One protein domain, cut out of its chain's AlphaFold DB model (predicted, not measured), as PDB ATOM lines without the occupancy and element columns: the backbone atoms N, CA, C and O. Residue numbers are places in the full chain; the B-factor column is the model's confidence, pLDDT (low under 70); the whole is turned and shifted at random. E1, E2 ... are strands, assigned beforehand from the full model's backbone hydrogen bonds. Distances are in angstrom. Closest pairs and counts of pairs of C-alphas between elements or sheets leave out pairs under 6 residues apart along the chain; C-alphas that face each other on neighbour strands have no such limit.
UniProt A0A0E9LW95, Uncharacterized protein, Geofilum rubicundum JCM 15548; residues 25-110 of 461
ATOM      1  N   LYS A  25     172.949 178.276 113.871       95.81
ATOM      2  CA  LYS A  25     173.056 178.406 115.326       95.81
ATOM      3  C   LYS A  25     172.338 179.644 115.850       95.81
ATOM      4  O   LYS A  25     171.777 180.448 115.102       95.81
ATOM      5  N   MET A  26     172.328 179.769 117.172       96.44
ATOM      6  CA  MET A  26     171.905 180.977 117.873       96.44
ATOM      7  C   MET A  26     173.141 181.704 118.392       96.44
ATOM      8  O   MET A  26     174.099 181.068 118.834       96.44
ATOM      9  N   TYR A  27     173.099 183.028 118.370       97.19
ATOM     10  CA  TYR A  27     174.192 183.884 118.800       97.19
ATOM     11  C   TYR A  27     173.672 184.979 119.720       97.19
ATOM     12  O   TYR A  27     172.759 185.719 119.365       97.19
ATOM     13  N   GLN A  28     174.253 185.096 120.910       96.44
ATOM     14  CA  GLN A  28     173.956 186.197 121.814       96.44
ATOM     15  C   GLN A  28     175.044 187.260 121.683       96.44
ATOM     16  O   GLN A  28     176.190 187.031 122.064       96.44
ATOM     17  N   ALA A  29     174.674 188.420 121.146       94.56
ATOM     18  CA  ALA A  29     175.584 189.545 120.997       94.56
ATOM     19  C   ALA A  29     175.887 190.202 122.356       94.56
ATOM     20  O   ALA A  29     175.085 190.138 123.289       94.56
ATOM     21  N   GLU A  30     177.014 190.913 122.455       92.81
ATOM     22  CA  GLU A  30     177.459 191.588 123.690       92.81
ATOM     23  C   GLU A  30     176.443 192.605 124.239       92.81
ATOM     24  O   GLU A  30     176.383 192.857 125.440       92.81
ATOM     25  N   ASN A  31     175.602 193.168 123.368       91.56
ATOM     26  CA  ASN A  31     174.521 194.081 123.744       91.56
ATOM     27  C   ASN A  31     173.264 193.369 124.292       91.56
ATOM     28  O   ASN A  31     172.253 194.026 124.538       91.56
ATOM     29  N   GLY A  32     173.306 192.044 124.461       91.25
ATOM     30  CA  GLY A  32     172.228 191.218 125.001       91.25
ATOM     31  C   GLY A  32     171.203 190.732 123.974       91.25
ATOM     32  O   GLY A  32     170.339 189.933 124.337       91.25
ATOM     33  N   LYS A  33     171.286 191.162 122.705       95.12
ATOM     34  CA  LYS A  33     170.380 190.698 121.645       95.12
ATOM     35  C   LYS A  33     170.647 189.236 121.298       95.12
ATOM     36  O   LYS A  33     171.795 188.846 121.088       95.12
ATOM     37  N   LEU A  34     169.577 188.454 121.187       96.69
ATOM     38  CA  LEU A  34     169.626 187.078 120.706       96.69
ATOM     39  C   LEU A  34     169.338 187.047 119.205       96.69
ATOM     40  O   LEU A  34     168.233 187.385 118.784       96.69
ATOM     41  N   PHE A  35     170.325 186.619 118.428       97.56
ATOM     42  CA  PHE A  35     170.206 186.331 117.009       97.56
ATOM     43  C   PHE A  35     169.997 184.839 116.775       97.56
ATOM     44  O   PHE A  35     170.568 183.992 117.466       97.56
ATOM     45  N   VAL A  36     169.181 184.517 115.783       97.12
ATOM     46  CA  VAL A  36     168.868 183.149 115.380       97.12
ATOM     47  C   VAL A  36     168.914 183.066 113.863       97.12
ATOM     48  O   VAL A  36     168.412 183.954 113.181       97.12
ATOM     49  N   ASN A  37     169.469 181.987 113.320       97.62
ATOM     50  CA  ASN A  37     169.330 181.708 111.899       97.62
ATOM     51  C   ASN A  37     167.841 181.599 111.538       97.62
ATOM     52  O   ASN A  37     167.115 180.817 112.154       97.62
ATOM     53  N   LYS A  38     167.377 182.364 110.554       96.38
ATOM     54  CA  LYS A  38     165.959 182.409 110.171       96.38
ATOM     55  C   LYS A  38     165.431 181.069 109.650       96.38
ATOM     56  O   LYS A  38     164.250 180.761 109.808       96.38
ATOM     57  N   HIS A  39     166.302 180.264 109.048       94.31
ATOM     58  CA  HIS A  39     165.952 178.976 108.458       94.31
ATOM     59  C   HIS A  39     166.048 177.808 109.445       94.31
ATOM     60  O   HIS A  39     165.715 176.681 109.076       94.31
ATOM     61  N   GLN A  40     166.468 178.048 110.694       95.06
ATOM     62  CA  GLN A  40     166.522 176.989 111.699       95.06
ATOM     63  C   GLN A  40     165.148 176.760 112.355       95.06
ATOM     64  O   GLN A  40     164.415 177.721 112.607       95.06
ATOM     65  N   PRO A  41     164.789 175.503 112.666       95.94
ATOM     66  CA  PRO A  41     163.546 175.189 113.357       95.94
ATOM     67  C   PRO A  41     163.550 175.741 114.785       95.94
ATOM     68  O   PRO A  41     164.485 175.504 115.552       95.94
ATOM     69  N   MET A  42     162.464 176.410 115.166       95.12
ATOM     70  CA  MET A  42     162.286 176.973 116.501       95.12
ATOM     71  C   MET A  42     161.163 176.273 117.266       95.12
ATOM     72  O   MET A  42     160.167 175.822 116.698       95.12
ATOM     73  N   TYR A  43     161.325 176.211 118.587       94.31
ATOM     74  CA  TYR A  43     160.362 175.628 119.519       94.31
ATOM     75  C   TYR A  43     160.230 176.535 120.741       94.31
ATOM     76  O   TYR A  43     161.231 177.046 121.245       94.31
ATOM     77  N   LEU A  44     159.009 176.714 121.245       93.06
ATOM     78  CA  LEU A  44     158.767 177.450 122.484       93.06
ATOM     79  C   LEU A  44     158.580 176.476 123.637       93.06
ATOM     80  O   LEU A  44     157.752 175.569 123.570       93.06
ATOM     81  N   PHE A  45     159.312 176.705 124.718       91.69
ATOM     82  CA  PHE A  45     159.145 175.980 125.964       91.69
ATOM     83  C   PHE A  45     158.836 176.964 127.084       91.69
ATOM     84  O   PHE A  45     159.442 178.032 127.161       91.69
ATOM     85  N   ILE A  46     157.920 176.587 127.971       90.88
ATOM     86  CA  ILE A  46     157.684 177.295 129.226       90.88
ATOM     87  C   ILE A  46     158.216 176.459 130.386       90.88
ATOM     88  O   ILE A  46     158.083 175.235 130.396       90.88
ATOM     89  N   GLY A  47     158.824 177.123 131.360       90.75
ATOM     90  CA  GLY A  47     159.340 176.518 132.582       90.75
ATOM     91  C   GLY A  47     159.163 177.472 133.758       90.75
ATOM     92  O   GLY A  47     158.871 178.655 133.579       90.75
ATOM     93  N   ASN A  48     159.321 176.959 134.974       87.88
ATOM     94  CA  ASN A  48     159.141 177.718 136.215       87.88
ATOM     95  C   ASN A  48     160.440 177.879 137.028       87.88
ATOM     96  O   ASN A  48     160.393 178.356 138.163       87.88
ATOM     97  N   ALA A  49     161.588 177.512 136.454       87.56
ATOM     98  CA  ALA A  49     162.907 177.660 137.053       87.56
ATOM     99  C   ALA A  49     163.895 178.261 136.031       87.56
ATOM    100  O   ALA A  49     163.892 177.844 134.875       87.56
ATOM    101  N   PRO A  50     164.756 179.212 136.434       80.69
ATOM    102  CA  PRO A  50     165.547 180.034 135.510       80.69
ATOM    103  C   PRO A  50     166.647 179.287 134.737       80.69
ATOM    104  O   PRO A  50     167.126 179.804 133.736       80.69
ATOM    105  N   ALA A  51     167.068 178.105 135.193       79.19
ATOM    106  CA  ALA A  51     168.154 177.338 134.570       79.19
ATOM    107  C   ALA A  51     167.906 175.817 134.563       79.19
ATOM    108  O   ALA A  51     168.837 175.049 134.333       79.19
ATOM    109  N   SER A  52     166.679 175.367 134.854       78.62
ATOM    110  CA  SER A  52     166.356 173.935 134.877       78.62
ATOM    111  C   SER A  52     165.713 173.500 133.570       78.62
ATOM    112  O   SER A  52     164.819 174.177 133.065       78.62
ATOM    113  N   THR A  53     166.123 172.340 133.065       77.56
ATOM    114  CA  THR A  53     165.396 171.621 132.011       77.56
ATOM    115  C   THR A  53     164.285 170.730 132.574       77.56
ATOM    116  O   THR A  53     163.442 170.235 131.824       77.56
ATOM    117  N   GLU A  54     164.241 170.544 133.897       80.88
ATOM    118  CA  GLU A  54     163.170 169.821 134.579       80.88
ATOM    119  C   GLU A  54     161.881 170.657 134.577       80.88
ATOM    120  O   GLU A  54     161.900 171.855 134.855       80.88
ATOM    121  N   ASN A  55     160.742 170.017 134.295       83.25
ATOM    122  CA  ASN A  55     159.419 170.652 134.186       83.25
ATOM    123  C   ASN A  55     159.278 171.711 133.073       83.25
ATOM    124  O   ASN A  55     158.408 172.578 133.161       83.25
ATOM    125  N   MET A  56     160.083 171.634 132.009       90.88
ATOM    126  CA  MET A  56     159.815 172.387 130.782       90.88
ATOM    127  C   MET A  56     158.707 171.713 129.967       90.88
ATOM    128  O   MET A  56     158.738 170.504 129.735       90.88
ATOM    129  N   HIS A  57     157.742 172.496 129.491       90.94
ATOM    130  CA  HIS A  57     156.690 172.023 128.594       90.94
ATOM    131  C   HIS A  57     156.778 172.749 127.255       90.94
ATOM    132  O   HIS A  57     156.816 173.981 127.223       90.94
ATOM    133  N   ARG A  58     156.815 171.992 126.153       93.75
ATOM    134  CA  ARG A  58     156.755 172.568 124.806       93.75
ATOM    135  C   ARG A  58     155.347 173.089 124.553       93.75
ATOM    136  O   ARG A  58     154.380 172.374 124.791       93.75
ATOM    137  N   LEU A  59     155.239 174.321 124.082       92.88
ATOM    138  CA  LEU A  59     153.956 174.907 123.725       92.88
ATOM    139  C   LEU A  59     153.483 174.361 122.372       92.88
ATOM    140  O   LEU A  59     154.271 174.198 121.444       92.88
ATOM    141  N   GLU A  60     152.185 174.103 122.262       91.38
ATOM    142  CA  GLU A  60     151.516 173.647 121.040       91.38
ATOM    143  C   GLU A  60     150.414 174.656 120.679       91.38
ATOM    144  O   GLU A  60     149.702 175.141 121.562       91.38
ATOM    145  N   SER A  61     150.260 174.985 119.393       93.00
ATOM    146  CA  SER A  61     149.135 175.810 118.932       93.00
ATOM    147  C   SER A  61     147.926 174.927 118.639       93.00
ATOM    148  O   SER A  61     147.987 174.055 117.776       93.00
ATOM    149  N   HIS A  62     146.802 175.170 119.313       92.12
ATOM    150  CA  HIS A  62     145.547 174.479 118.998       92.12
ATOM    151  C   HIS A  62     144.851 175.044 117.752       92.12
ATOM    152  O   HIS A  62     144.153 174.308 117.061       92.12
ATOM    153  N   GLU A  63     145.037 176.333 117.458       94.00
ATOM    154  CA  GLU A  63     144.401 176.996 116.313       94.00
ATOM    155  C   GLU A  63     145.156 176.737 115.004       94.00
ATOM    156  O   GLU A  63     144.553 176.603 113.941       94.00
ATOM    157  N   THR A  64     146.484 176.648 115.083       94.19
ATOM    158  CA  THR A  64     147.390 176.528 113.930       94.19
ATOM    159  C   THR A  64     148.484 175.470 114.149       94.19
ATOM    160  O   THR A  64     149.675 175.762 113.987       94.19
ATOM    161  N   PRO A  65     148.127 174.220 114.504       92.69
ATOM    162  CA  PRO A  65     149.095 173.193 114.896       92.69
ATOM    163  C   PRO A  65     150.152 172.926 113.820       92.69
ATOM    164  O   PRO A  65     151.331 172.794 114.153       92.69
ATOM    165  N   GLN A  66     149.773 172.943 112.534       93.69
ATOM    166  CA  GLN A  66     150.687 172.651 111.422       93.69
ATOM    167  C   GLN A  66     151.839 173.657 111.231       93.69
ATOM    168  O   GLN A  66     152.756 173.363 110.471       93.69
ATOM    169  N   TYR A  67     151.803 174.824 111.886       91.06
ATOM    170  CA  TYR A  67     152.826 175.874 111.751       91.06
ATOM    171  C   TYR A  67     153.627 176.126 113.039       91.06
ATOM    172  O   TYR A  67     154.474 177.014 113.063       91.06
ATOM    173  N   SER A  68     153.333 175.401 114.125       88.56
ATOM    174  CA  SER A  68     153.823 175.753 115.468       88.56
ATOM    175  C   SER A  68     155.025 174.941 115.957       88.56
ATOM    176  O   SER A  68     155.755 175.424 116.818       88.56
ATOM    177  N   ASN A  69     155.252 173.738 115.413       92.50
ATOM    178  CA  ASN A  69     156.287 172.820 115.894       92.50
ATOM    179  C   ASN A  69     156.929 171.992 114.755       92.50
ATOM    180  O   ASN A  69     156.406 170.932 114.405       92.50
ATOM    181  N   PRO A  70     158.092 172.415 114.218       95.00
ATOM    182  CA  PRO A  70     158.752 173.692 114.500       95.00
ATOM    183  C   PRO A  70     158.010 174.874 113.870       95.00
ATOM    184  O   PRO A  70     157.351 174.720 112.840       95.00
ATOM    185  N   PHE A  71     158.164 176.053 114.466       94.81
ATOM    186  CA  PHE A  71     157.867 177.314 113.788       94.81
ATOM    187  C   PHE A  71     159.158 177.918 113.216       94.81
ATOM    188  O   PHE A  71     160.262 177.520 113.594       94.81
ATOM    189  N   TYR A  72     159.011 178.886 112.314       94.88
ATOM    190  CA  TYR A  72     160.110 179.646 111.718       94.88
ATOM    191  C   TYR A  72     159.776 181.133 111.776       94.88
ATOM    192  O   TYR A  72     158.601 181.505 111.744       94.88
ATOM    193  N   PHE A  73     160.799 181.979 111.853       93.94
ATOM    194  CA  PHE A  73     160.618 183.422 111.737       93.94
ATOM    195  C   PHE A  73     160.449 183.806 110.262       93.94
ATOM    196  O   PHE A  73     161.165 183.318 109.388       93.94
ATOM    197  N   ASP A  74     159.476 184.661 109.966       88.06
ATOM    198  CA  ASP A  74     159.107 185.038 108.598       88.06
ATOM    199  C   ASP A  74     159.848 186.293 108.106       88.06
ATOM    200  O   ASP A  74     160.116 186.440 106.909       88.06
ATOM    201  N   THR A  75     160.250 187.168 109.026       93.06
ATOM    202  CA  THR A  75     160.909 188.450 108.746       93.06
ATOM    203  C   THR A  75     162.370 188.459 109.181       93.06
ATOM    204  O   THR A  75     162.741 187.803 110.151       93.06
ATOM    205  N   GLU A  76     163.207 189.201 108.446       95.56
ATOM    206  CA  GLU A  76     164.562 189.521 108.910       95.56
ATOM    207  C   GLU A  76     164.496 190.507 110.080       95.56
ATOM    208  O   GLU A  76     163.663 191.417 110.113       95.56
ATOM    209  N   GLY A  77     165.412 190.360 111.024       94.81
ATOM    210  CA  GLY A  77     165.531 191.221 112.184       94.81
ATOM    211  C   GLY A  77     164.498 190.960 113.255       94.81
ATOM    212  O   GLY A  77     164.273 189.815 113.642       94.81
ATOM    213  N   LEU A  78     163.990 192.040 113.848       95.44
ATOM    214  CA  LEU A  78     163.240 191.960 115.093       95.44
ATOM    215  C   LEU A  78     161.949 191.162 114.907       95.44
ATOM    216  O   LEU A  78     160.990 191.632 114.303       95.44
ATOM    217  N   ASN A  79     161.915 190.003 115.544       95.44
ATOM    218  CA  ASN A  79     160.728 189.217 115.798       95.44
ATOM    219  C   ASN A  79     160.435 189.250 117.303       95.44
ATOM    220  O   ASN A  79     161.328 189.449 118.129       95.44
ATOM    221  N   THR A  80     159.170 189.063 117.680       94.44
ATOM    222  CA  THR A  80     158.779 189.110 119.094       94.44
ATOM    223  C   THR A  80     157.859 187.968 119.469       94.44
ATOM    224  O   THR A  80     156.872 187.723 118.778       94.44
ATOM    225  N   ILE A  81     158.116 187.356 120.620       92.88
ATOM    226  CA  ILE A  81     157.148 186.513 121.326       92.88
ATOM    227  C   ILE A  81     156.529 187.373 122.425       92.88
ATOM    228  O   ILE A  81     157.238 188.123 123.098       92.88
ATOM    229  N   ARG A  82     155.207 187.314 122.598       93.56
ATOM    230  CA  ARG A  82     154.495 188.195 123.533       93.56
ATOM    231  C   ARG A  82     153.532 187.426 124.409       93.56
ATOM    232  O   ARG A  82     152.905 186.468 123.965       93.56
ATOM    233  N   THR A  83     153.379 187.900 125.638       90.62
ATOM    234  CA  THR A  83     152.249 187.532 126.489       90.62
ATOM    235  C   THR A  83     151.482 188.794 126.890       90.62
ATOM    236  O   THR A  83     152.117 189.819 127.178       90.62
ATOM    237  N   PRO A  84     150.135 188.764 126.873       91.81
ATOM    238  CA  PRO A  84     149.341 189.931 127.225       91.81
ATOM    239  C   PRO A  84     149.560 190.350 128.680       91.81
ATOM    240  O   PRO A  84     149.550 189.509 129.574       91.81
ATOM    241  N   SER A  85     149.595 191.662 128.919       93.56
ATOM    242  CA  SER A  85     149.597 192.295 130.251       93.56
ATOM    243  C   SER A  85     150.856 192.073 131.104       93.56
ATOM    244  O   SER A  85     151.135 190.991 131.614       93.56
ATOM    245  N   GLN A  86     151.572 193.158 131.374       94.56
ATOM    246  CA  GLN A  86     152.680 193.204 132.316       94.56
ATOM    247  C   GLN A  86     152.190 192.935 133.739       94.56
ATOM    248  O   GLN A  86     151.260 193.577 134.236       94.56
ATOM    249  N   VAL A  87     152.866 192.004 134.407       92.69
ATOM    250  CA  VAL A  87     152.669 191.692 135.822       92.69
ATOM    251  C   VAL A  87     153.947 192.049 136.565       92.69
ATOM    252  O   VAL A  87     155.025 191.560 136.230       92.69
ATOM    253  N   ASP A  88     153.824 192.893 137.585       92.88
ATOM    254  CA  ASP A  88     154.950 193.272 138.430       92.88
ATOM    255  C   ASP A  88     155.522 192.027 139.128       92.88
ATOM    256  O   ASP A  88     154.812 191.248 139.778       92.88
ATOM    257  N   THR A  89     156.829 191.818 138.967       91.75
ATOM    258  CA  THR A  89     157.492 190.569 139.356       91.75
ATOM    259  C   THR A  89     157.573 190.380 140.871       91.75
ATOM    260  O   THR A  89     157.779 189.247 141.314       91.75
ATOM    261  N   ILE A  90     157.343 191.429 141.669       93.81
ATOM    262  CA  ILE A  90     157.360 191.396 143.135       93.81
ATOM    263  C   ILE A  90     155.933 191.265 143.680       93.81
ATOM    264  O   ILE A  90     155.628 190.330 144.415       93.81
ATOM    265  N   THR A  91     155.042 192.179 143.298       95.81
ATOM    266  CA  THR A  91     153.672 192.295 143.825       95.81
ATOM    267  C   THR A  91     152.681 191.332 143.181       95.81
ATOM    268  O   THR A  91     151.596 191.129 143.728       95.81
ATOM    269  N   LYS A  92     153.038 190.742 142.031       94.69
ATOM    270  CA  LYS A  92     152.199 189.827 141.240       94.69
ATOM    271  C   LYS A  92     150.884 190.455 140.755       94.69
ATOM    272  O   LYS A  92     149.926 189.740 140.469       94.69
ATOM    273  N   LYS A  93     150.821 191.787 140.666       94.56
ATOM    274  CA  LYS A  93     149.658 192.542 140.172       94.56
ATOM    275  C   LYS A  93     149.908 193.076 138.763       94.56
ATOM    276  O   LYS A  93     151.051 193.334 138.394       94.56
ATOM    277  N   MET A  94     148.830 193.259 137.996       91.94
ATOM    278  CA  MET A  94     148.896 193.902 136.680       91.94
ATOM    279  C   MET A  94     149.365 195.354 136.798       91.94
ATOM    280  O   MET A  94     148.944 196.080 137.703       91.94
ATOM    281  N   VAL A  95     150.205 195.768 135.854       93.12
ATOM    282  CA  VAL A  95     150.677 197.147 135.705       93.12
ATOM    283  C   VAL A  95     149.719 197.911 134.785       93.12
ATOM    284  O   VAL A  95     149.279 197.382 133.765       93.12
ATOM    285  N   TYR A  96     149.387 199.155 135.151       90.12
ATOM    286  CA  TYR A  96     148.544 200.049 134.350       90.12
ATOM    287  C   TYR A  96     149.340 201.286 133.886       90.12
ATOM    288  O   TYR A  96     150.050 201.868 134.710       90.12
ATOM    289  N   PRO A  97     149.195 201.735 132.622       92.19
ATOM    290  CA  PRO A  97     148.334 201.166 131.578       92.19
ATOM    291  C   PRO A  97     148.799 199.773 131.128       92.19
ATOM    292  O   PRO A  97     149.983 199.459 131.197       92.19
ATOM    293  N   VAL A  98     147.845 198.935 130.703       91.88
ATOM    294  CA  VAL A  98     148.131 197.561 130.271       91.88
ATOM    295  C   VAL A  98     149.054 197.598 129.055       91.88
ATOM    296  O   VAL A  98     148.753 198.262 128.064       91.88
ATOM    297  N   ALA A  99     150.160 196.867 129.139       93.69
ATOM    298  CA  ALA A  99     151.130 196.676 128.067       93.69
ATOM    299  C   ALA A  99     151.567 195.205 128.028       93.69
ATOM    300  O   ALA A  99     151.454 194.519 129.038       93.69
ATOM    301  N   ASP A 100     152.061 194.715 126.893       95.31
ATOM    302  CA  ASP A 100     152.542 193.334 126.762       95.31
ATOM    303  C   ASP A 100     153.904 193.132 127.447       95.31
ATOM    304  O   ASP A 100     154.703 194.067 127.580       95.31
ATOM    305  N   ILE A 101     154.197 191.889 127.832       93.19
ATOM    306  CA  ILE A 101     155.580 191.444 128.044       93.19
ATOM    307  C   ILE A 101     156.100 190.982 126.684       93.19
ATOM    308  O   ILE A 101     155.491 190.120 126.046       93.19
ATOM    309  N   VAL A 102     157.210 191.569 126.238       93.81
ATOM    310  CA  VAL A 102     157.789 191.344 124.911       93.81
ATOM    311  C   VAL A 102     159.150 190.672 125.064       93.81
ATOM    312  O   VAL A 102     159.982 191.130 125.844       93.81
ATOM    313  N   PHE A 103     159.359 189.588 124.324       93.56
ATOM    314  CA  PHE A 103     160.630 188.881 124.219       93.56
ATOM    315  C   PHE A 103     161.162 189.041 122.799       93.56
ATOM    316  O   PHE A 103     160.561 188.526 121.851       93.56
ATOM    317  N   ASP A 104     162.270 189.764 122.670       95.38
ATOM    318  CA  ASP A 104     162.880 190.087 121.384       95.38
ATOM    319  C   ASP A 104     163.804 188.956 120.922       95.38
ATOM    320  O   ASP A 104     164.669 188.492 121.669       95.38
ATOM    321  N   VAL A 105     163.644 188.540 119.668       95.31
ATOM    322  CA  VAL A 105     164.532 187.600 118.976       95.31
ATOM    323  C   VAL A 105     164.801 188.157 117.585       95.31
ATOM    324  O   VAL A 105     163.872 188.540 116.882       95.31
ATOM    325  N   TYR A 106     166.061 188.224 117.175       96.94
ATOM    326  CA  TYR A 106     166.448 188.761 115.875       96.94
ATOM    327  C   TYR A 106     166.731 187.610 114.913       96.94
ATOM    328  O   TYR A 106     167.703 186.882 115.088       96.94
ATOM    329  N   ALA A 107     165.875 187.415 113.916       97.38
ATOM    330  CA  ALA A 107     166.101 186.404 112.893       97.38
ATOM    331  C   ALA A 107     167.047 186.942 111.817       97.38
ATOM    332  O   ALA A 107     166.951 188.105 111.430       97.38
ATOM    333  N   ASP A 108     167.952 186.094 111.352       97.81
ATOM    334  CA  ASP A 108     168.910 186.433 110.312       97.81
ATOM    335  C   ASP A 108     169.027 185.280 109.311       97.81
ATOM    336  O   ASP A 108     169.439 184.169 109.657       97.81
ATOM    337  N   GLY A 109     168.582 185.520 108.082       96.12
ATOM    338  CA  GLY A 109     168.760 184.640 106.927       96.12
ATOM    339  C   GLY A 109     169.668 185.236 105.849       96.12
ATOM    340  O   GLY A 109     169.736 184.689 104.748       96.12
ATOM    341  N   MET A 110     170.320 186.371 106.114       95.88
ATOM    342  CA  MET A 110     171.138 187.070 105.128       95.88
ATOM    343  C   MET A 110     172.602 186.678 105.298       95.88
ATOM    344  O   MET A 110     173.184 186.837 106.357       95.88
TER     345      MET A 110
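This is residues 25 to 110 of the 461 residues of an uncharacterized protein of Geofilum rubicundum JCM 15548 (UniProt A0A0E9LW95). With little regular structure, the domain is a small twisted sheet of four strands, ordered E1 E2 E4 E3, with two long loops: residues 38 to 76, of which 62 to 67 stick out, and residues 84 to 100, beyond one end of hairpin E3 and E4. The printed part has 86 residues, 22 of them in strands E1 to E4, and no named helix. It is all strand, the sheet mixed, and loose: radius of gyration of the C-alphas 14.9 A, spans 42 by 32 by 27 A.

E4, residues 101 to 108, and E3, residues 77 to 83, form an antiparallel hairpin at 152 degrees; N 79 and O 105 are 2.8 A apart. E4 is parallel to E2, residues 34 to 37, at 42 degrees, with N 106 and O 34 2.8 A apart. E2 and E1, residues 26 to 28, form an antiparallel hairpin; N 35 and O 27 are 2.8 A apart. These pairs are within hydrogen-bond range.

E4 spans 22.7 A, E3 19.9 A, E2 10.3 A and E1 6.9 A. C-alpha 26 is at (171.905, 180.977, 117.873), C-alpha 108 at (168.910, 186.433, 110.312).

The C-alphas farthest apart, Thr 91 and Met 110, are 42.8 A apart. The links E2 to E3 and E3 to E4 are long. The printed part has no cut; no printed residue is under 70 in pLDDT.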